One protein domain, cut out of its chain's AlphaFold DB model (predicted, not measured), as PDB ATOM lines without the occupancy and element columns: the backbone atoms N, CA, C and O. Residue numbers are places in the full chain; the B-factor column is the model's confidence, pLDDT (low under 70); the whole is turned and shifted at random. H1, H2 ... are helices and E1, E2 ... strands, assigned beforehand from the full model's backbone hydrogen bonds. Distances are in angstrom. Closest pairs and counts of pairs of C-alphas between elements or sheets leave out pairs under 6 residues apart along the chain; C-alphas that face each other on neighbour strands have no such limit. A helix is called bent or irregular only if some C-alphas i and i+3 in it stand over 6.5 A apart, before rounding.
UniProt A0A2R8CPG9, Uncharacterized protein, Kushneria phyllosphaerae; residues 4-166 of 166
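AT A GLANCE: This is residues 4 to 166 of the 166 residues of an uncharacterized protein of Kushneria phyllosphaerae (UniProt A0A2R8CPG9). One six-stranded sheet, strongly bent and curled like part of a barrel, wraps round helix H2, and the long helix H1 runs over the same face. Residues 4 to 10 of H1 stick out as a free arm, and the small H3 is at the end of the chain. The sheet, in the order E5 E4 E3 E2 E1 E6, is antiparallel throughout; it is a folded sheet, bent back on itself so that E5 E4 E3 face E1 E6 with E2 as the hinge. The 163 printed residues, with named elements in the order H1 H2 E1 E2 E3 E4 E5 E6 H3, are of mixed class, helices and strands. The whole is compact, radius of gyration of the C-alphas 16.4 A, spanning 56 by 44 by 27 A.

IN THESE COORDINATES: H1, residues 4 to 36, begins at C-alpha 4 (70.895, 15.479, 35.104) and is 47.9 A long. H2, residues 40 to 57, measures 25.2 A. E1 is residues 60 to 68, 24.0 A; E2 is 74 to 89, 30.0 A, and bends by 98 degrees at residue 80. E3 is 92 to 104, 29.0 A; E4 is 118 to 131, 34.5 A; E5 is 133 to 142, 27.2 A; E6 is 148 to 159, 22.6 A, and bends by 93 degrees at residue 156. H3, residues 161 to 165, 8.9 A, ends at C-alpha 165 (38.690, 17.098, 31.887); it is irregular, C-alphas 161 and 164 being 7.1 A apart.

HOW THE PARTS SIT: E1 to E5 form a meander, each strand the antiparallel neighbour of the one before. In the hairpin E1 and E2, N 63 and O 79 are 2.8 A apart, within hydrogen-bond range; so are N 82 and O 98, 2.8 A, in the hairpin E2 and E3. The hairpin E3 and E4 has N 97 and O 120 at 3.0 A, the hairpin E4 and E5 N 127 and O 137 at 2.9 A. The edge strand E6 is antiparallel to E1, with N 64 and O 152 at 2.9 A. The closest C-alphas of the two edge strands, those of Asp 141 in E5 and Thr 149 in E6, are 4.4 A apart. The sheet curls round H2, whose closest C-alphas to E2 are those of Ala 51 and Val 83, 4.8 A. H1 is on the same face, at a height over the sheet of 8.7 A; its closest C-alphas to E2 are those of Asp 23 and Ala 76, 5.1 A. H1 and H2 are apart. H3 is on the sheet, at a height of 9.2 A, only just over E2 with 3 of its C-alphas. H1 and H2 have every O i to N i+4 pair within hydrogen-bond range; H3 has 0 of 1, and 1 of 2 O i to N i+3 pairs.

THE WHOLE: The two C-alphas farthest apart are those of Thr 4 and Gly 90, 57.0 A. The printed part has no cut. The link E3 to E4, 13 residues, is long; the others are tight. Mean pLDDT of the printed part is 93.1, with residues 131 to 133 under 70.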
ATOM      1  N   THR A   4      71.959  14.780  35.837       89.56
ATOM      2  CA  THR A   4      70.895  15.479  35.104       89.56
ATOM      3  C   THR A   4      70.898  15.116  33.617       89.56
ATOM      4  O   THR A   4      69.869  14.708  33.086       89.56
ATOM      5  N   SER A   5      72.070  15.158  32.970       87.62
ATOM      6  CA  SER A   5      72.208  14.819  31.545       87.62
ATOM      7  C   SER A   5      71.886  13.349  31.248       87.62
ATOM      8  O   SER A   5      71.232  13.051  30.253       87.62
ATOM      9  N   ILE A   6      72.254  12.435  32.153       91.00
ATOM     10  CA  ILE A   6      71.928  11.005  32.023       91.00
ATOM     11  C   ILE A   6      70.411  10.784  32.138       91.00
ATOM     12  O   ILE A   6      69.833   9.987  31.398       91.00
ATOM     13  N   LEU A   7      69.740  11.489  33.055       90.88
ATOM     14  CA  LEU A   7      68.290  11.376  33.235       90.88
ATOM     15  C   LEU A   7      67.505  11.950  32.049       90.88
ATOM     16  O   LEU A   7      66.457  11.407  31.693       90.88
ATOM     17  N   GLU A   8      67.987  13.029  31.437       88.06
ATOM     18  CA  GLU A   8      67.397  13.596  30.221       88.06
ATOM     19  C   GLU A   8      67.524  12.637  29.038       88.06
ATOM     20  O   GLU A   8      66.528  12.358  28.366       88.06
ATOM     21  N   GLU A   9      68.710  12.060  28.840       89.44
ATOM     22  CA  GLU A   9      68.947  11.056  27.806       89.44
ATOM     23  C   GLU A   9      68.065   9.817  28.024       89.44
ATOM     24  O   GLU A   9      67.401   9.341  27.103       89.44
ATOM     25  N   TYR A  10      67.954   9.343  29.266       89.50
ATOM     26  CA  TYR A  10      67.068   8.234  29.612       89.50
ATOM     27  C   TYR A  10      65.596   8.523  29.279       89.50
ATOM     28  O   TYR A  10      64.924   7.691  28.666       89.50
ATOM     29  N   ARG A  11      65.081   9.709  29.633       88.25
ATOM     30  CA  ARG A  11      63.700  10.119  29.304       88.25
ATOM     31  C   ARG A  11      63.480  10.221  27.797       88.25
ATOM     32  O   ARG A  11      62.410   9.853  27.311       88.25
ATOM     33  N   HIS A  12      64.484  10.697  27.064       89.25
ATOM     34  CA  HIS A  12      64.464  10.724  25.607       89.25
ATOM     35  C   HIS A  12      64.319   9.299  25.053       89.25
ATOM     36  O   HIS A  12      63.355   9.016  24.343       89.25
ATOM     37  N   TRP A  13      65.168   8.361  25.478       92.69
ATOM     38  CA  TRP A  13      65.079   6.955  25.072       92.69
ATOM     39  C   TRP A  13      63.742   6.293  25.423       92.69
ATOM     40  O   TRP A  13      63.156   5.604  24.585       92.69
ATOM     41  N   GLN A  14      63.211   6.527  26.628       93.06
ATOM     42  CA  GLN A  14      61.904   5.996  27.034       93.06
ATOM     43  C   GLN A  14      60.779   6.438  26.093       93.06
ATOM     44  O   GLN A  14      59.873   5.662  25.783       93.06
ATOM     45  N   ARG A  15      60.833   7.685  25.627       94.62
ATOM     46  CA  ARG A  15      59.841   8.247  24.717       94.62
ATOM     47  C   ARG A  15      59.886   7.589  23.341       94.62
ATOM     48  O   ARG A  15      58.831   7.194  22.854       94.62
ATOM     49  N   PHE A  16      61.068   7.421  22.747       95.62
ATOM     50  CA  PHE A  16      61.207   6.717  21.463       95.62
ATOM     51  C   PHE A  16      60.795   5.250  21.574       95.62
ATOM     52  O   PHE A  16      60.080   4.744  20.715       95.62
ATOM     53  N   SER A  17      61.154   4.584  22.675       95.94
ATOM     54  CA  SER A  17      60.708   3.212  22.935       95.94
ATOM     55  C   SER A  17      59.180   3.110  23.028       95.94
ATOM     56  O   SER A  17      58.582   2.174  22.493       95.94
ATOM     57  N   ARG A  18      58.522   4.089  23.666       96.88
ATOM     58  CA  ARG A  18      57.057   4.154  23.711       96.88
ATOM     59  C   ARG A  18      56.445   4.443  22.342       96.88
ATOM     60  O   ARG A  18      55.438   3.820  22.025       96.88
ATOM     61  N   GLN A  19      57.039   5.336  21.551       97.75
ATOM     62  CA  GLN A  19      56.585   5.625  20.189       97.75
ATOM     63  C   GLN A  19      56.598   4.359  19.328       97.75
ATOM     64  O   GLN A  19      55.554   3.976  18.814       97.75
ATOM     65  N   GLU A  20      57.721   3.637  19.293       97.50
ATOM     66  CA  GLU A  20      57.840   2.384  18.533       97.50
ATOM     67  C   GLU A  20      56.780   1.356  18.962       97.50
ATOM     68  O   GLU A  20      56.145   0.700  18.135       97.50
ATOM     69  N   ARG A  21      56.525   1.242  20.272       97.81
ATOM     70  CA  ARG A  21      55.473   0.360  20.788       97.81
ATOM     71  C   ARG A  21      54.081   0.777  20.303       97.81
ATOM     72  O   ARG A  21      53.290  -0.097  19.947       97.81
ATOM     73  N   LEU A  22      53.772   2.073  20.307       97.81
ATOM     74  CA  LEU A  22      52.489   2.587  19.826       97.81
ATOM     75  C   LEU A  22      52.340   2.405  18.316       97.81
ATOM     76  O   LEU A  22      51.263   2.016  17.870       97.81
ATOM     77  N   ASP A  23      53.407   2.596  17.542       98.19
ATOM     78  CA  ASP A  23      53.400   2.371  16.095       98.19
ATOM     79  C   ASP A  23      53.122   0.904  15.763       98.19
ATOM     80  O   ASP A  23      52.302   0.592  14.893       98.19
ATOM     81  N   GLN A  24      53.753  -0.021  16.488       98.19
ATOM     82  CA  GLN A  24      53.490  -1.453  16.348       98.19
ATOM     83  C   GLN A  24      52.059  -1.815  16.752       98.19
ATOM     84  O   GLN A  24      51.394  -2.584  16.048       98.19
ATOM     85  N   GLU A  25      51.568  -1.264  17.861       98.25
ATOM     86  CA  GLU A  25      50.216  -1.516  18.348       98.25
ATOM     87  C   GLU A  25      49.157  -0.992  17.374       98.25
ATOM     88  O   GLU A  25      48.255  -1.740  16.986       98.25
ATOM     89  N   HIS A  26      49.294   0.258  16.926       98.19
ATOM     90  CA  HIS A  26      48.394   0.894  15.965       98.19
ATOM     91  C   HIS A  26      48.374   0.124  14.647       98.19
ATOM     92  O   HIS A  26      47.310  -0.314  14.201       98.19
ATOM     93  N   ARG A  27      49.549  -0.165  14.074       96.50
ATOM     94  CA  ARG A  27      49.673  -0.948  12.838       96.50
ATOM     95  C   ARG A  27      49.055  -2.337  12.989       96.50
ATOM     96  O   ARG A  27      48.352  -2.803  12.090       96.50
ATOM     97  N   GLY A  28      49.285  -2.999  14.122       96.50
ATOM     98  CA  GLY A  28      48.694  -4.296  14.435       96.50
ATOM     99  C   GLY A  28      47.169  -4.236  14.536       96.50
ATOM    100  O   GLY A  28      46.482  -5.116  14.014       96.50
ATOM    101  N   ALA A  29      46.623  -3.191  15.158       95.50
ATOM    102  CA  ALA A  29      45.186  -3.004  15.300       95.50
ATOM    103  C   ALA A  29      44.506  -2.675  13.962       95.50
ATOM    104  O   ALA A  29      43.495  -3.296  13.634       95.50
ATOM    105  N   VAL A  30      45.103  -1.806  13.138       93.31
ATOM    106  CA  VAL A  30      44.640  -1.529  11.766       93.31
ATOM    107  C   VAL A  30      44.611  -2.815  10.937       93.31
ATOM    108  O   VAL A  30      43.621  -3.105  10.269       93.31
ATOM    109  N   GLN A  31      45.657  -3.644  11.016       91.44
ATOM    110  CA  GLN A  31      45.693  -4.927  10.309       91.44
ATOM    111  C   GLN A  31      44.634  -5.917  10.809       91.44
ATOM    112  O   GLN A  31      44.068  -6.658  10.007       91.44
ATOM    113  N   LYS A  32      44.363  -5.961  12.118       91.44
ATOM    114  CA  LYS A  32      43.291  -6.795  12.683       91.44
ATOM    115  C   LYS A  32      41.914  -6.320  12.218       91.44
ATOM    116  O   LYS A  32      41.099  -7.155  11.834       91.44
ATOM    117  N   LEU A  33      41.681  -5.006  12.200       90.06
ATOM    118  CA  LEU A  33      40.436  -4.418  11.709       90.06
ATOM    119  C   LEU A  33      40.217  -4.763  10.232       90.06
ATOM    120  O   LEU A  33      39.172  -5.307   9.885       90.06
ATOM    121  N   ALA A  34      41.237  -4.561   9.398       86.62
ATOM    122  CA  ALA A  34      41.243  -4.960   7.993       86.62
ATOM    123  C   ALA A  34      40.876  -6.443   7.800       86.62
ATOM    124  O   ALA A  34      39.954  -6.768   7.058       86.62
ATOM    125  N   LYS A  35      41.547  -7.350   8.524       87.25
ATOM    126  CA  LYS A  35      41.301  -8.802   8.439       87.25
ATOM    127  C   LYS A  35      39.909  -9.222   8.910       87.25
ATOM    128  O   LYS A  35      39.443 -10.284   8.514       87.25
ATOM    129  N   SER A  36      39.265  -8.432   9.768       86.19
ATOM    130  CA  SER A  36      37.925  -8.745  10.272       86.19
ATOM    131  C   SER A  36      36.819  -8.549   9.231       86.19
ATOM    132  O   SER A  36      35.719  -9.061   9.427       86.19
ATOM    133  N   GLY A  37      37.082  -7.786   8.161       82.69
ATOM    134  CA  GLY A  37      36.062  -7.403   7.182       82.69
ATOM    135  C   GLY A  37      34.938  -6.548   7.777       82.69
ATOM    136  O   GLY A  37      33.828  -6.527   7.246       82.69
ATOM    137  N   ALA A  38      35.174  -5.891   8.921       83.12
ATOM    138  CA  ALA A  38      34.169  -5.052   9.558       83.12
ATOM    139  C   ALA A  38      33.805  -3.873   8.648       83.12
ATOM    140  O   ALA A  38      34.670  -3.094   8.256       83.12
ATOM    141  N   MET A  39      32.512  -3.739   8.360       87.88
ATOM    142  CA  MET A  39      31.958  -2.642   7.567       87.88
ATOM    143  C   MET A  39      31.749  -1.383   8.413       87.88
ATOM    144  O   MET A  39      31.566  -1.459   9.636       87.88
ATOM    145  N   ALA A  40      31.668  -0.231   7.747       87.25
ATOM    146  CA  ALA A  40      31.384   1.059   8.370       87.25
ATOM    147  C   ALA A  40      30.098   1.045   9.215       87.25
ATOM    148  O   ALA A  40      30.044   1.662  10.276       87.25
ATOM    149  N   THR A  41      29.081   0.280   8.809       88.00
ATOM    150  CA  THR A  41      27.814   0.127   9.547       88.00
ATOM    151  C   THR A  41      28.002  -0.505  10.927       88.00
ATOM    152  O   THR A  41      27.435  -0.030  11.913       88.00
ATOM    153  N   ARG A  42      28.839  -1.546  11.028       90.56
ATOM    154  CA  ARG A  42      29.171  -2.187  12.306       90.56
ATOM    155  C   ARG A  42      30.008  -1.258  13.177       90.56
ATOM    156  O   ARG A  42      29.758  -1.167  14.375       90.56
ATOM    157  N   MET A  43      30.954  -0.539  12.576       93.69
ATOM    158  CA  MET A  43      31.756   0.458  13.286       93.69
ATOM    159  C   MET A  43      30.876   1.588  13.847       93.69
ATOM    160  O   MET A  43      30.984   1.936  15.020       93.69
ATOM    161  N   ALA A  44      29.929   2.092  13.054       94.75
ATOM    162  CA  ALA A  44      28.960   3.097  13.476       94.75
ATOM    163  C   ALA A  44      28.117   2.639  14.677       94.75
ATOM    164  O   ALA A  44      27.885   3.426  15.594       94.75
ATOM    165  N   ALA A  45      27.680   1.376  14.700       94.50
ATOM    166  CA  ALA A  45      26.952   0.812  15.837       94.50
ATOM    167  C   ALA A  45      27.808   0.787  17.117       94.50
ATOM    168  O   ALA A  45      27.324   1.176  18.181       94.50
ATOM    169  N   SER A  46      29.089   0.418  17.010       95.31
ATOM    170  CA  SER A  46      30.025   0.477  18.141       95.31
ATOM    171  C   SER A  46      30.167   1.899  18.685       95.31
ATOM    172  O   SER A  46      30.038   2.106  19.889       95.31
ATOM    173  N   TYR A  47      30.351   2.898  17.815       97.38
ATOM    174  CA  TYR A  47      30.429   4.300  18.239       97.38
ATOM    175  C   TYR A  47      29.122   4.814  18.856       97.38
ATOM    176  O   TYR A  47      29.169   5.624  19.780       97.38
ATOM    177  N   LYS A  48      27.954   4.348  18.391       97.19
ATOM    178  CA  LYS A  48      26.660   4.688  19.012       97.19
ATOM    179  C   LYS A  48      26.586   4.167  20.447       97.19
ATOM    180  O   LYS A  48      26.288   4.942  21.347       97.19
ATOM    181  N   SER A  49      26.967   2.907  20.666       96.94
ATOM    182  CA  SER A  49      27.041   2.323  22.012       96.94
ATOM    183  C   SER A  49      28.046   3.057  22.910       96.94
ATOM    184  O   SER A  49      27.758   3.325  24.076       96.94
ATOM    185  N   MET A  50      29.202   3.461  22.367       97.94
ATOM    186  CA  MET A  50      30.158   4.304  23.094       97.94
ATOM    187  C   MET A  50      29.547   5.652  23.491       97.94
ATOM    188  O   MET A  50      29.784   6.108  24.603       97.94
ATOM    189  N   ALA A  51      28.756   6.283  22.616       97.94
ATOM    190  CA  ALA A  51      28.111   7.563  22.907       97.94
ATOM    191  C   ALA A  51      27.055   7.444  24.019       97.94
ATOM    192  O   ALA A  51      26.977   8.297  24.901       97.94
ATOM    193  N   GLU A  52      26.269   6.365  24.009       97.50
ATOM    194  CA  GLU A  52      25.290   6.067  25.061       97.50
ATOM    195  C   GLU A  52      25.975   5.886  26.421       97.50
ATOM    196  O   GLU A  52      25.590   6.519  27.408       97.50
ATOM    197  N   ARG A  53      27.053   5.093  26.466       97.19
ATOM    198  CA  ARG A  53      27.852   4.894  27.683       97.19
ATOM    199  C   ARG A  53      28.586   6.160  28.118       97.19
ATOM    200  O   ARG A  53      28.685   6.430  29.310       97.19
ATOM    201  N   ALA A  54      29.066   6.974  27.184       96.06
ATOM    202  CA  ALA A  54      29.668   8.269  27.480       96.06
ATOM    203  C   ALA A  54      28.665   9.209  28.172       96.06
ATOM    204  O   ALA A  54      28.992   9.833  29.185       96.06
ATOM    205  N   ALA A  55      27.425   9.263  27.681       95.56
ATOM    206  CA  ALA A  55      26.362  10.065  28.281       95.56
ATOM    207  C   ALA A  55      25.953   9.553  29.674       95.56
ATOM    208  O   ALA A  55      25.838  10.355  30.605       95.56
ATOM    209  N   ALA A  56      25.774   8.237  29.826       95.50
ATOM    210  CA  ALA A  56      25.315   7.619  31.071       95.50
ATOM    211  C   ALA A  56      26.402   7.559  32.159       95.50
ATOM    212  O   ALA A  56      26.155   7.910  33.310       95.50
ATOM    213  N   GLU A  57      27.612   7.136  31.793       95.06
ATOM    214  CA  GLU A  57      28.684   6.759  32.728       95.06
ATOM    215  C   GLU A  57      29.885   7.712  32.678       95.06
ATOM    216  O   GLU A  57      30.804   7.590  33.483       95.06
ATOM    217  N   GLY A  58      29.927   8.659  31.735       95.50
ATOM    218  CA  GLY A  58      31.135   9.455  31.508       95.50
ATOM    219  C   GLY A  58      32.258   8.685  30.811       95.50
ATOM    220  O   GLY A  58      33.409   9.097  30.906       95.50
ATOM    221  N   ALA A  59      31.941   7.569  30.150       97.31
ATOM    222  CA  ALA A  59      32.915   6.678  29.532       97.31
ATOM    223  C   ALA A  59      33.778   7.370  28.459       97.31
ATOM    224  O   ALA A  59      33.285   7.819  27.423       97.31
ATOM    225  N   CYS A  60      35.088   7.377  28.692       97.62
ATOM    226  CA  CYS A  60      36.127   7.706  27.727       97.62
ATOM    227  C   CYS A  60      36.860   6.431  27.314       97.62
ATOM    228  O   CYS A  60      37.207   5.610  28.163       97.62
ATOM    229  N   TYR A  61      37.155   6.288  26.028       98.38
ATOM    230  CA  TYR A  61      37.768   5.085  25.470       98.38
ATOM    231  C   TYR A  61      39.194   5.359  25.037       98.38
ATOM    232  O   TYR A  61      39.472   6.414  24.472       98.38
ATOM    233  N   ARG A  62      40.106   4.420  25.278       98.25
ATOM    234  CA  ARG A  62      41.462   4.540  24.750       98.25
ATOM    235  C   ARG A  62      41.400   4.505  23.228       98.25
ATOM    236  O   ARG A  62      40.751   3.633  22.646       98.25
ATOM    237  N   THR A  63      42.115   5.421  22.597       98.56
ATOM    238  CA  THR A  63      42.143   5.575  21.148       98.56
ATOM    239  C   THR A  63      43.568   5.791  20.669       98.56
ATOM    240  O   THR A  63      44.302   6.608  21.226       98.56
ATOM    241  N   LEU A  64      43.942   5.063  19.620       98.56
ATOM    242  CA  LEU A  64      45.172   5.276  18.863       98.56
ATOM    243  C   LEU A  64      44.833   5.875  17.503       98.56
ATOM    244  O   LEU A  64      43.820   5.511  16.910       98.56
ATOM    245  N   PHE A  65      45.677   6.758  16.991       98.38
ATOM    246  CA  PHE A  65      45.504   7.374  15.673       98.38
ATOM    247  C   PHE A  65      46.868   7.717  15.072       98.38
ATOM    248  O   PHE A  65      47.837   7.877  15.805       98.38
ATOM    249  N   SER A  66      46.951   7.800  13.748       97.75
ATOM    250  CA  SER A  66      48.155   8.240  13.040       97.75
ATOM    251  C   SER A  66      48.113   9.754  12.882       97.75
ATOM    252  O   SER A  66      47.082  10.281  12.466       97.75
ATOM    253  N   ARG A  67      49.211  10.448  13.189       97.38
ATOM    254  CA  ARG A  67      49.383  11.875  12.904       97.38
ATOM    255  C   ARG A  67      50.496  12.079  11.889       97.38
ATOM    256  O   ARG A  67      51.654  11.752  12.167       97.38
ATOM    257  N   ARG A  68      50.152  12.697  10.760       96.75
ATOM    258  CA  ARG A  68      51.107  13.159   9.753       96.75
ATOM    259  C   ARG A  68      51.883  14.365  10.283       96.75
ATOM    260  O   ARG A  68      51.294  15.377  10.661       96.75
ATOM    261  N   GLN A  69      53.200  14.240  10.298       94.31
ATOM    262  CA  GLN A  69      54.153  15.283  10.655       94.31
ATOM    263  C   GLN A  69      54.460  16.179   9.448       94.31
ATOM    264  O   GLN A  69      54.231  15.797   8.298       94.31
ATOM    265  N   ASP A  70      55.036  17.357   9.694       91.06
ATOM    266  CA  ASP A  70      55.387  18.297   8.619       91.06
ATOM    267  C   ASP A  70      56.473  17.737   7.669       91.06
ATOM    268  O   ASP A  70      56.551  18.141   6.510       91.06
ATOM    269  N   ASN A  71      57.281  16.769   8.124       91.25
ATOM    270  CA  ASN A  71      58.262  16.045   7.302       91.25
ATOM    271  C   ASN A  71      57.648  14.881   6.486       91.25
ATOM    272  O   ASN A  71      58.375  14.180   5.784       91.25
ATOM    273  N   GLY A  72      56.331  14.667   6.575       91.88
ATOM    274  CA  GLY A  72      55.607  13.598   5.886       91.88
ATOM    275  C   GLY A  72      55.595  12.245   6.604       91.88
ATOM    276  O   GLY A  72      54.930  11.331   6.122       91.88
ATOM    277  N   GLU A  73      56.280  12.100   7.742       93.38
ATOM    278  CA  GLU A  73      56.201  10.884   8.554       93.38
ATOM    279  C   GLU A  73      54.829  10.752   9.223       93.38
ATOM    280  O   GLU A  73      54.172  11.737   9.557       93.38
ATOM    281  N   GLU A  74      54.404   9.515   9.449       95.75
ATOM    282  CA  GLU A  74      53.182   9.186  10.173       95.75
ATOM    283  C   GLU A  74      53.543   8.510  11.492       95.75
ATOM    284  O   GLU A  74      54.188   7.462  11.497       95.75
ATOM    285  N   LEU A  75      53.120   9.111  12.605       97.06
ATOM    286  CA  LEU A  75      53.428   8.631  13.949       97.06
ATOM    287  C   LEU A  75      52.147   8.322  14.715       97.06
ATOM    288  O   LEU A  75      51.222   9.140  14.754       97.06
ATOM    289  N   ALA A  76      52.103   7.166  15.374       98.00
ATOM    290  CA  ALA A  76      50.998   6.813  16.247       98.00
ATOM    291  C   ALA A  76      50.970   7.723  17.481       98.00
ATOM    292  O   ALA A  76      51.959   7.877  18.199       98.00
ATOM    293  N   CYS A  77      49.801   8.286  17.741       97.94
ATOM    294  CA  CYS A  77      49.466   9.050  18.929       97.94
ATOM    295  C   CYS A  77      48.440   8.276  19.764       97.94
ATOM    296  O   CYS A  77      47.738   7.391  19.267       97.94
ATOM    297  N   GLU A  78      48.344   8.618  21.045       98.44
ATOM    298  CA  GLU A  78      47.418   7.987  21.984       98.44
ATOM    299  C   GLU A  78      46.606   9.047  22.721       98.44
ATOM    300  O   GLU A  78      47.134  10.082  23.134       98.44
ATOM    301  N   GLY A  79      45.329   8.756  22.945       97.75
ATOM    302  CA  GLY A  79      44.481   9.560  23.807       97.75
ATOM    303  C   GLY A  79      43.253   8.816  24.307       97.75
ATOM    304  O   GLY A  79      43.059   7.628  24.046       97.75
ATOM    305  N   TRP A  80      42.412   9.548  25.026       98.25
ATOM    306  CA  TRP A  80      41.093   9.116  25.458       98.25
ATOM    307  C   TRP A  80      40.026   9.867  24.676       98.25
ATOM    308  O   TRP A  80      39.966  11.097  24.713       98.25
ATOM    309  N   LEU A  81      39.183   9.124  23.968       98.44
ATOM    310  CA  LEU A  81      38.095   9.648  23.165       98.44
ATOM    311  C   LEU A  81      36.782   9.553  23.942       98.44
ATOM    312  O   LEU A  81      36.311   8.465  24.278       98.44
ATOM    313  N   PHE A  82      36.169  10.702  24.196       98.31
ATOM    314  CA  PHE A  82      34.813  10.795  24.714       98.31
ATOM    315  C   PHE A  82      33.843  11.049  23.566       98.31
ATOM    316  O   PHE A  82      33.808  12.139  22.986       98.31
ATOM    317  N   VAL A  83      33.052  10.038  23.225       98.25
ATOM    318  CA  VAL A  83      32.114  10.107  22.105       98.25
ATOM    319  C   VAL A  83      30.854  10.849  22.544       98.25
ATOM    320  O   VAL A  83      30.086  10.349  23.354       98.25
ATOM    321  N   ARG A  84      30.613  12.047  22.001       97.50
ATOM    322  CA  ARG A  84      29.453  12.875  22.375       97.50
ATOM    323  C   ARG A  84      28.190  12.453  21.631       97.50
ATOM    324  O   ARG A  84      27.115  12.413  22.216       97.50
ATOM    325  N   ARG A  85      28.303  12.199  20.324       97.12
ATOM    326  CA  ARG A  85      27.193  11.730  19.477       97.12
ATOM    327  C   ARG A  85      27.683  11.163  18.152       97.12
ATOM    328  O   ARG A  85      28.738  11.557  17.654       97.12
ATOM    329  N   VAL A  86      26.848  10.320  17.553       97.31
ATOM    330  CA  VAL A  86      27.020   9.777  16.202       97.31
ATOM    331  C   VAL A  86      25.862  10.248  15.329       97.31
ATOM    332  O   VAL A  86      24.706  10.152  15.732       97.31
ATOM    333  N   ILE A  87      26.173  10.765  14.145       95.38
ATOM    334  CA  ILE A  87      25.231  11.343  13.188       95.38
ATOM    335  C   ILE A  87      25.391  10.577  11.876       95.38
ATOM    336  O   ILE A  87      26.500  10.477  11.361       95.38
ATOM    337  N   SER A  88      24.305  10.037  11.333       90.19
ATOM    338  CA  SER A  88      24.311   9.362  10.032       90.19
ATOM    339  C   SER A  88      23.459  10.173   9.061       90.19
ATOM    340  O   SER A  88      22.241  10.212   9.210       90.19
ATOM    341  N   GLU A  89      24.093  10.822   8.085       79.69
ATOM    342  CA  GLU A  89      23.437  11.675   7.085       79.69
ATOM    343  C   GLU A  89      24.084  11.455   5.711       79.69
ATOM    344  O   GLU A  89      25.299  11.312   5.606       79.69
ATOM    345  N   GLY A  90      23.282  11.401   4.642       70.19
ATOM    346  CA  GLY A  90      23.800  11.392   3.266       70.19
ATOM    347  C   GLY A  90      24.779  10.256   2.931       70.19
ATOM    348  O   GLY A  90      25.692  10.456   2.137       70.19
ATOM    349  N   GLY A  91      24.635   9.080   3.554       75.69
ATOM    350  CA  GLY A  91      25.515   7.926   3.315       75.69
ATOM    351  C   GLY A  91      26.862   7.972   4.045       75.69
ATOM    352  O   GLY A  91      27.646   7.039   3.914       75.69
ATOM    353  N   THR A  92      27.122   9.002   4.855       83.44
ATOM    354  CA  THR A  92      28.297   9.083   5.734       83.44
ATOM    355  C   THR A  92      27.880   9.019   7.199       83.44
ATOM    356  O   THR A  92      26.795   9.459   7.587       83.44
ATOM    357  N   THR A  93      28.736   8.429   8.036       95.06
ATOM    358  CA  THR A  93      28.549   8.455   9.490       95.06
ATOM    359  C   THR A  93      29.639   9.290  10.127       95.06
ATOM    360  O   THR A  93      30.818   8.980   9.997       95.06
ATOM    361  N   ARG A  94      29.220  10.322  10.854       96.44
ATOM    362  CA  ARG A  94      30.070  11.270  11.558       96.44
ATOM    363  C   ARG A  94      29.982  11.070  13.061       96.44
ATOM    364  O   ARG A  94      28.897  10.941  13.625       96.44
ATOM    365  N   VAL A  95      31.116  11.122  13.731       97.94
ATOM    366  CA  VAL A  95      31.256  11.032  15.179       97.94
ATOM    367  C   VAL A  95      31.770  12.371  15.686       97.94
ATOM    368  O   VAL A  95      32.805  12.859  15.242       97.94
ATOM    369  N   ARG A  96      31.048  12.990  16.622       98.00
ATOM    370  CA  ARG A  96      31.527  14.179  17.341       98.00
ATOM    371  C   ARG A  96      32.051  13.732  18.696       98.00
ATOM    372  O   ARG A  96      31.317  13.080  19.441       98.00
ATOM    373  N   ALA A  97      33.283  14.095  19.022       98.31
ATOM    374  CA  ALA A  97      33.940  13.653  20.244       98.31
ATOM    375  C   ALA A  97      34.842  14.738  20.850       98.31
ATOM    376  O   ALA A  97      35.156  15.738  20.205       98.31
ATOM    377  N   SER A  98      35.240  14.521  22.102       98.19
ATOM    378  CA  SER A  98      36.389  15.181  22.730       98.19
ATOM    379  C   SER A  98      37.555  14.200  22.770       98.19
ATOM    380  O   SER A  98      37.363  13.052  23.171       98.19
ATOM    381  N   LEU A  99      38.753  14.644  22.407       98.00
ATOM    382  CA  LEU A  99      39.987  13.874  22.495       98.00
ATOM    383  C   LEU A  99      40.906  14.476  23.561       98.00
ATOM    384  O   LEU A  99      41.288  15.643  23.480       98.00
ATOM    385  N   LEU A 100      41.285  13.658  24.538       97.38
ATOM    386  CA  LEU A 100      42.323  13.953  25.522       97.38
ATOM    387  C   LEU A 100      43.589  13.188  25.154       97.38
ATOM    388  O   LEU A 100      43.691  11.995  25.439       97.38
ATOM    389  N   GLU A 101      44.552  13.848  24.520       97.06
ATOM    390  CA  GLU A 101      45.833  13.216  24.194       97.06
ATOM    391  C   GLU A 101      46.600  12.836  25.467       97.06
ATOM    392  O   GLU A 101      46.712  13.621  26.409       97.06
ATOM    393  N   THR A 102      47.154  11.626  25.482       97.12
ATOM    394  CA  THR A 102      48.003  11.107  26.563       97.12
ATOM    395  C   THR A 102      49.408  10.766  26.102       97.12
ATOM    396  O   THR A 102      50.281  10.532  26.943       97.12
ATOM    397  N   PHE A 103      49.651  10.739  24.791       97.50
ATOM    398  CA  PHE A 103      50.994  10.644  24.246       97.50
ATOM    399  C   PHE A 103      51.085  11.173  22.813       97.50
ATOM    400  O   PHE A 103      50.270  10.817  21.963       97.50
ATOM    401  N   THR A 104      52.145  11.935  22.543       94.44
ATOM    402  CA  THR A 104      52.647  12.220  21.189       94.44
ATOM    403  C   THR A 104      54.174  12.137  21.188       94.44
ATOM    404  O   THR A 104      54.804  12.367  22.227       94.44
ATOM    405  N   LEU A 105      54.810  11.896  20.035       93.25
ATOM    406  CA  LEU A 105      56.270  12.006  19.960       93.25
ATOM    407  C   LEU A 105      56.761  13.430  20.235       93.25
ATOM    408  O   LEU A 105      57.920  13.552  20.580       93.25
ATOM    409  N   GLU A 106      55.937  14.486  20.171       89.88
ATOM    410  CA  GLU A 106      56.320  15.898  20.414       89.88
ATOM    411  C   GLU A 106      56.176  16.360  21.879       89.88
ATOM    412  O   GLU A 106      56.985  17.161  22.364       89.88
ATOM    413  N   HIS A 107      55.335  15.696  22.677       91.25
ATOM    414  CA  HIS A 107      55.226  15.988  24.116       91.25
ATOM    415  C   HIS A 107      55.567  14.824  25.053       91.25
ATOM    416  O   HIS A 107      55.723  15.032  26.254       91.25
ATOM    417  N   GLY A 108      55.734  13.607  24.534       93.31
ATOM    418  CA  GLY A 108      55.890  12.415  25.359       93.31
ATOM    419  C   GLY A 108      54.597  12.104  26.121       93.31
ATOM    420  O   GLY A 108      53.514  12.370  25.601       93.31
ATOM    421  N   PRO A 109      54.671  11.514  27.329       94.81
ATOM    422  CA  PRO A 109      53.496  11.275  28.163       94.81
ATOM    423  C   PRO A 109      52.814  12.586  28.576       94.81
ATOM    424  O   PRO A 109      53.439  13.456  29.177       94.81
ATOM    425  N   ILE A 110      51.516  12.694  28.308       95.75
ATOM    426  CA  ILE A 110      50.680  13.839  28.677       95.75
ATOM    427  C   ILE A 110      49.738  13.395  29.797       95.75
ATOM    428  O   ILE A 110      49.075  12.359  29.705       95.75
ATOM    429  N   THR A 111      49.694  14.174  30.876       94.44
ATOM    430  CA  THR A 111      48.789  13.901  31.998       94.44
ATOM    431  C   THR A 111      47.385  14.397  31.641       94.44
ATOM    432  O   THR A 111      47.250  15.543  31.213       94.44
ATOM    433  N   PRO A 112      46.319  13.593  31.816       91.50
ATOM    434  CA  PRO A 112      44.958  14.071  31.585       91.50
ATOM    435  C   PRO A 112      44.661  15.359  32.362       91.50
ATOM    436  O   PRO A 112      45.024  15.486  33.530       91.50
ATOM    437  N   GLY A 113      44.039  16.334  31.697       89.88
ATOM    438  CA  GLY A 113      43.742  17.647  32.274       89.88
ATOM    439  C   GLY A 113      44.904  18.646  32.275       89.88
ATOM    440  O   GLY A 113      44.660  19.831  32.477       89.88
ATOM    441  N   SER A 114      46.148  18.231  31.990       93.94
ATOM    442  CA  SER A 114      47.265  19.182  31.836       93.94
ATOM    443  C   SER A 114      47.193  19.973  30.527       93.94
ATOM    444  O   SER A 114      47.892  20.970  30.359       93.94
ATOM    445  N   ARG A 115      46.373  19.511  29.580       93.94
ATOM    446  CA  ARG A 115      46.030  20.181  28.324       93.94
ATOM    447  C   ARG A 115      44.514  20.095  28.124       93.94
ATOM    448  O   ARG A 115      43.914  19.122  28.590       93.94
ATOM    449  N   PRO A 116      43.896  21.085  27.458       94.25
ATOM    450  CA  PRO A 116      42.468  21.042  27.174       94.25
ATOM    451  C   PRO A 116      42.134  19.870  26.247       94.25
ATOM    452  O   PRO A 116      42.939  19.492  25.395       94.25
ATOM    453  N   ALA A 117      40.927  19.326  26.393       95.88
ATOM    454  CA  ALA A 117      40.390  18.387  25.423       95.88
ATOM    455  C   ALA A 117      40.166  19.077  24.070       95.88
ATOM    456  O   ALA A 117      39.642  20.191  23.996       95.88
ATOM    457  N   THR A 118      40.515  18.384  22.992       96.56
ATOM    458  CA  THR A 118      40.308  18.863  21.625       96.56
ATOM    459  C   THR A 118      38.984  18.331  21.100       96.56
ATOM    460  O   THR A 118      38.739  17.125  21.130       96.56
ATOM    461  N   ALA A 119      38.115  19.208  20.599       97.75
ATOM    462  CA  ALA A 119      36.944  18.762  19.855       97.75
ATOM    463  C   ALA A 119      37.400  18.139  18.527       97.75
ATOM    464  O   ALA A 119      38.137  18.773  17.774       97.75
ATOM    465  N   VAL A 120      36.963  16.911  18.255       97.88
ATOM    466  CA  VAL A 120      37.285  16.199  17.016       97.88
ATOM    467  C   VAL A 120      36.022  15.714  16.329       97.88
ATOM    468  O   VAL A 120      35.027  15.327  16.961       97.88
ATOM    469  N   THR A 121      36.085  15.718  15.007       97.88
ATOM    470  CA  THR A 121      35.038  15.211  14.133       97.88
ATOM    471  C   THR A 121      35.618  14.079  13.330       97.88
ATOM    472  O   THR A 121      36.543  14.295  12.557       97.88
ATOM    473  N   LEU A 122      35.095  12.877  13.532       98.00
ATOM    474  CA  LEU A 122      35.541  11.702  12.804       98.00
ATOM    475  C   LEU A 122      34.484  11.305  11.792       98.00
ATOM    476  O   LEU A 122      33.297  11.352  12.106       98.00
ATOM    477  N   ASP A 123      34.905  10.855  10.626       96.56
ATOM    478  CA  ASP A 123      34.024  10.256   9.640       96.56
ATOM    479  C   ASP A 123      34.407   8.777   9.457       96.56
ATOM    480  O   ASP A 123      35.583   8.405   9.451       96.56
ATOM    481  N   ILE A 124      33.389   7.920   9.382       95.69
ATOM    482  CA  ILE A 124      33.516   6.470   9.211       95.69
ATOM    483  C   ILE A 124      33.201   6.139   7.756       95.69
ATOM    484  O   ILE A 124      32.109   6.447   7.270       95.69
ATOM    485  N   PHE A 125      34.127   5.453   7.094       91.12
ATOM    486  CA  PHE A 125      34.012   5.076   5.689       91.12
ATOM    487  C   PHE A 125      34.311   3.593   5.491       91.12
ATOM    488  O   PHE A 125      35.083   3.000   6.250       91.12
ATOM    489  N   ASP A 126      33.731   3.007   4.448       90.00
ATOM    490  CA  ASP A 126      34.226   1.744   3.911       90.00
ATOM    491  C   ASP A 126      35.524   2.015   3.126       90.00
ATOM    492  O   ASP A 126      35.633   2.994   2.388       90.00
ATOM    493  N   GLU A 127      36.526   1.158   3.300       88.88
ATOM    494  CA  GLU A 127      37.822   1.239   2.619       88.88
ATOM    495  C   GLU A 127      38.020  -0.022   1.772       88.88
ATOM    496  O   GLU A 127      37.798  -1.142   2.235       88.88
ATOM    497  N   LEU A 128      38.463   0.152   0.525       84.62
ATOM    498  CA  LEU A 128      38.933  -0.955  -0.302       84.62
ATOM    499  C   LEU A 128      40.414  -1.193  -0.024       84.62
ATOM    500  O   LEU A 128      41.273  -0.374  -0.347       84.62
ATOM    501  N   LEU A 129      40.714  -2.344   0.559       81.44
ATOM    502  CA  LEU A 129      42.063  -2.785   0.861       81.44
ATOM    503  C   LEU A 129      42.560  -3.662  -0.284       81.44
ATOM    504  O   LEU A 129      42.074  -4.774  -0.500       81.44
ATOM    505  N   VAL A 130      43.550  -3.165  -1.019       77.31
ATOM    506  CA  VAL A 130      44.187  -3.910  -2.108       77.31
ATOM    507  C   VAL A 130      45.454  -4.566  -1.563       77.31
ATOM    508  O   VAL A 130      46.499  -3.932  -1.444       77.31
ATOM    509  N   LYS A 131      45.360  -5.848  -1.192       63.09
ATOM    510  CA  LYS A 131      46.515  -6.660  -0.772       63.09
ATOM    511  C   LYS A 131      46.379  -8.073  -1.328       63.09
ATOM    512  O   LYS A 131      45.736  -8.922  -0.718       63.09
ATOM    513  N   ASN A 132      46.940  -8.308  -2.517       59.50
ATOM    514  CA  ASN A 132      46.856  -9.543  -3.325       59.50
ATOM    515  C   ASN A 132      45.426  -9.995  -3.721       59.50
ATOM    516  O   ASN A 132      45.260 -10.693  -4.713       59.50
ATOM    517  N   THR A 133      44.399  -9.563  -2.990       67.25
ATOM    518  CA  THR A 133      42.959  -9.685  -3.243       67.25
ATOM    519  C   THR A 133      42.291  -8.376  -2.802       67.25
ATOM    520  O   THR A 133      42.826  -7.679  -1.934       67.25
ATOM    521  N   MET A 134      41.157  -8.006  -3.408       77.31
ATOM    522  CA  MET A 134      40.347  -6.875  -2.937       77.31
ATOM    523  C   MET A 134      39.567  -7.298  -1.693       77.31
ATOM    524  O   MET A 134      38.778  -8.239  -1.750       77.31
ATOM    525  N   GLN A 135      39.777  -6.599  -0.581       81.88
ATOM    526  CA  GLN A 135      39.031  -6.795   0.662       81.88
ATOM    527  C   GLN A 135      38.312  -5.502   1.040       81.88
ATOM    528  O   GLN A 135      38.872  -4.417   0.905       81.88
ATOM    529  N   LEU A 136      37.072  -5.614   1.513       83.56
ATOM    530  CA  LEU A 136      36.341  -4.483   2.074       83.56
ATOM    531  C   LEU A 136      36.673  -4.379   3.569       83.56
ATOM    532  O   LEU A 136      36.614  -5.377   4.289       83.56
ATOM    533  N   GLY A 137      37.031  -3.189   4.026       87.38
ATOM    534  CA  GLY A 137      37.237  -2.869   5.433       87.38
ATOM    535  C   GLY A 137      36.542  -1.566   5.798       87.38
ATOM    536  O   GLY A 137      35.792  -1.006   5.004       87.38
ATOM    537  N   CYS A 138      36.829  -1.057   6.991       90.94
ATOM    538  CA  CYS A 138      36.407   0.274   7.396       90.94
ATOM    539  C   CYS A 138      37.586   1.081   7.921       90.94
ATOM    540  O   CYS A 138      38.564   0.535   8.442       90.94
ATOM    541  N   ARG A 139      37.461   2.396   7.791       93.94
ATOM    542  CA  ARG A 139      38.426   3.372   8.274       93.94
ATOM    543  C   ARG A 139      37.691   4.512   8.957       93.94
ATOM    544  O   ARG A 139      36.588   4.878   8.558       93.94
ATOM    545  N   VAL A 140      38.310   5.042  10.003       96.50
ATOM    546  CA  VAL A 140      37.819   6.203  10.739       96.50
ATOM    547  C   VAL A 140      38.906   7.258  10.687       96.50
ATOM    548  O   VAL A 140      39.999   7.029  11.201       96.50
ATOM    549  N   ASP A 141      38.612   8.390  10.065       96.81
ATOM    550  CA  ASP A 141      39.552   9.501   9.932       96.81
ATOM    551  C   ASP A 141      38.958  10.760  10.538       96.81
ATOM    552  O   ASP A 141      37.736  10.893  10.644       96.81
ATOM    553  N   ARG A 142      39.823  11.696  10.920       97.44
ATOM    554  CA  ARG A 142      39.385  13.027  11.307       97.44
ATOM    555  C   ARG A 142      39.013  13.823  10.055       97.44
ATOM    556  O   ARG A 142      39.669  13.715   9.025       97.44
ATOM    557  N   SER A 143      37.926  14.586  10.129       95.25
ATOM    558  CA  SER A 143      37.409  15.379   9.007       95.25
ATOM    559  C   SER A 143      37.522  16.887   9.205       95.25
ATOM    560  O   SER A 143      37.392  17.635   8.240       95.25
ATOM    561  N   ASP A 144      37.780  17.346  10.432       94.38
ATOM    562  CA  ASP A 144      38.064  18.753  10.736       94.38
ATOM    563  C   ASP A 144      39.566  19.093  10.768       94.38
ATOM    564  O   ASP A 144      39.918  20.259  10.929       94.38
ATOM    565  N   ASP A 145      40.437  18.100  10.581       93.69
ATOM    566  CA  ASP A 145      41.890  18.228  10.435       93.69
ATOM    567  C   ASP A 145      42.400  17.022   9.630       93.69
ATOM    568  O   ASP A 145      42.069  15.883   9.959       93.69
ATOM    569  N   ASP A 146      43.174  17.265   8.572       91.94
ATOM    570  CA  ASP A 146      43.656  16.226   7.654       91.94
ATOM    571  C   ASP A 146      44.937  15.527   8.139       91.94
ATOM    572  O   ASP A 146      45.405  14.575   7.507       91.94
ATOM    573  N   ARG A 147      45.522  15.990   9.251       95.00
ATOM    574  CA  ARG A 147      46.745  15.416   9.822       95.00
ATOM    575  C   ARG A 147      46.486  14.119  10.574       95.00
ATOM    576  O   ARG A 147      47.382  13.279  10.614       95.00
ATOM    577  N   ASP A 148      45.297  13.947  11.152       97.25
ATOM    578  CA  ASP A 148      44.978  12.801  12.008       97.25
ATOM    579  C   ASP A 148      44.105  11.772  11.274       97.25
ATOM    580  O   ASP A 148      42.980  12.052  10.856       97.25
ATOM    581  N   THR A 149      44.581  10.536  11.164       97.06
ATOM    582  CA  THR A 149      43.906   9.469  10.407       97.06
ATOM    583  C   THR A 149      43.912   8.137  11.152       97.06
ATOM    584  O   THR A 149      44.597   7.959  12.163       97.06
ATOM    585  N   ARG A 150      43.146   7.163  10.645       96.69
ATOM    586  CA  ARG A 150      43.140   5.769  11.120       96.69
ATOM    587  C   ARG A 150      42.920   5.654  12.634       96.69
ATOM    588  O   ARG A 150      43.680   4.982  13.331       96.69
ATOM    589  N   PHE A 151      41.874   6.297  13.138       98.31
ATOM    590  CA  PHE A 151      41.453   6.198  14.531       98.31
ATOM    591  C   PHE A 151      41.005   4.766  14.855       98.31
ATOM    592  O   PHE A 151      40.085   4.227  14.242       98.31
ATOM    593  N   ILE A 152      41.628   4.165  15.866       97.75
ATOM    594  CA  ILE A 152      41.266   2.877  16.456       97.75
ATOM    595  C   ILE A 152      40.863   3.117  17.905       97.75
ATOM    596  O   ILE A 152      41.704   3.451  18.736       97.75
ATOM    597  N   THR A 153      39.581   2.933  18.215       97.88
ATOM    598  CA  THR A 153      39.039   3.102  19.573       97.88
ATOM    599  C   THR A 153      38.723   1.744  20.192       97.88
ATOM    600  O   THR A 153      37.988   0.945  19.612       97.88
ATOM    601  N   PHE A 154      39.286   1.480  21.368       96.44
ATOM    602  CA  PHE A 154      39.228   0.186  22.044       96.44
ATOM    603  C   PHE A 154      38.038   0.138  23.008       96.44
ATOM    604  O   PHE A 154      38.004   0.855  24.005       96.44
ATOM    605  N   VAL A 155      37.050  -0.713  22.714       92.75
ATOM    606  CA  VAL A 155      35.814  -0.858  23.516       92.75
ATOM    607  C   VAL A 155      36.052  -1.409  24.927       92.75
ATOM    608  O   VAL A 155      35.245  -1.171  25.823       92.75
ATOM    609  N   ASP A 156      37.140  -2.153  25.111       93.38
ATOM    610  CA  ASP A 156      37.550  -2.829  26.342       93.38
ATOM    611  C   ASP A 156      38.443  -1.960  27.245       93.38
ATOM    612  O   ASP A 156      38.570  -2.239  28.436       93.38
ATOM    613  N   ALA A 157      39.008  -0.874  26.716       95.56
ATOM    614  CA  ALA A 157      39.830   0.069  27.466       95.56
ATOM    615  C   ALA A 157      39.041   1.357  27.747       95.56
ATOM    616  O   ALA A 157      39.085   2.308  26.966       95.56
ATOM    617  N   VAL A 158      38.321   1.381  28.874       96.38
ATOM    618  CA  VAL A 158      37.380   2.454  29.242       96.38
ATOM    619  C   VAL A 158      37.699   3.076  30.605       96.38
ATOM    620  O   VAL A 158      38.083   2.382  31.546       96.38
ATOM    621  N   ARG A 159      37.513   4.394  30.719       95.75
ATOM    622  CA  ARG A 159      37.684   5.192  31.943       95.75
ATOM    623  C   ARG A 159      36.535   6.179  32.117       95.75
ATOM    624  O   ARG A 159      36.260   6.942  31.201       95.75
ATOM    625  N   GLY A 160      35.894   6.195  33.285       93.44
ATOM    626  CA  GLY A 160      34.857   7.186  33.628       93.44
ATOM    627  C   GLY A 160      35.387   8.399  34.401       93.44
ATOM    628  O   GLY A 160      34.772   9.463  34.409       93.44
ATOM    629  N   ASP A 161      36.562   8.268  35.022       94.06
ATOM    630  CA  ASP A 161      37.173   9.301  35.866       94.06
ATOM    631  C   ASP A 161      37.647  10.532  35.075       94.06
ATOM    632  O   ASP A 161      37.822  11.610  35.632       94.06
ATOM    633  N   LEU A 162      37.790  10.398  33.754       94.25
ATOM    634  CA  LEU A 162      38.285  11.457  32.875       94.25
ATOM    635  C   LEU A 162      37.251  12.534  32.537       94.25
ATOM    636  O   LEU A 162      37.623  13.559  31.966       94.25
ATOM    637  N   LYS A 163      35.974  12.342  32.895       89.88
ATOM    638  CA  LYS A 163      34.883  13.261  32.536       89.88
ATOM    639  C   LYS A 163      35.115  14.700  33.005       89.88
ATOM    640  O   LYS A 163      34.677  15.633  32.342       89.88
ATOM    641  N   ALA A 164      35.826  14.884  34.116       91.50
ATOM    642  CA  ALA A 164      36.145  16.201  34.668       91.50
ATOM    643  C   ALA A 164      37.087  17.046  33.782       91.50
ATOM    644  O   ALA A 164      37.259  18.233  34.046       91.50
ATOM    645  N   HIS A 165      37.699  16.452  32.753       91.94
ATOM    646  CA  HIS A 165      38.690  17.098  31.887       91.94
ATOM    647  C   HIS A 165      38.187  17.372  30.452       91.94
ATOM    648  O   HIS A 165      38.991  17.762  29.606       91.94
ATOM    649  N   LEU A 166      36.903  17.120  30.156       86.00
ATOM    650  CA  LEU A 166      36.327  17.078  28.796       86.00
ATOM    651  C   LEU A 166      35.583  18.332  28.325       86.00
ATOM    652  O   LEU A 166      35.090  19.091  29.184       86.00
TER     653      LEU A 166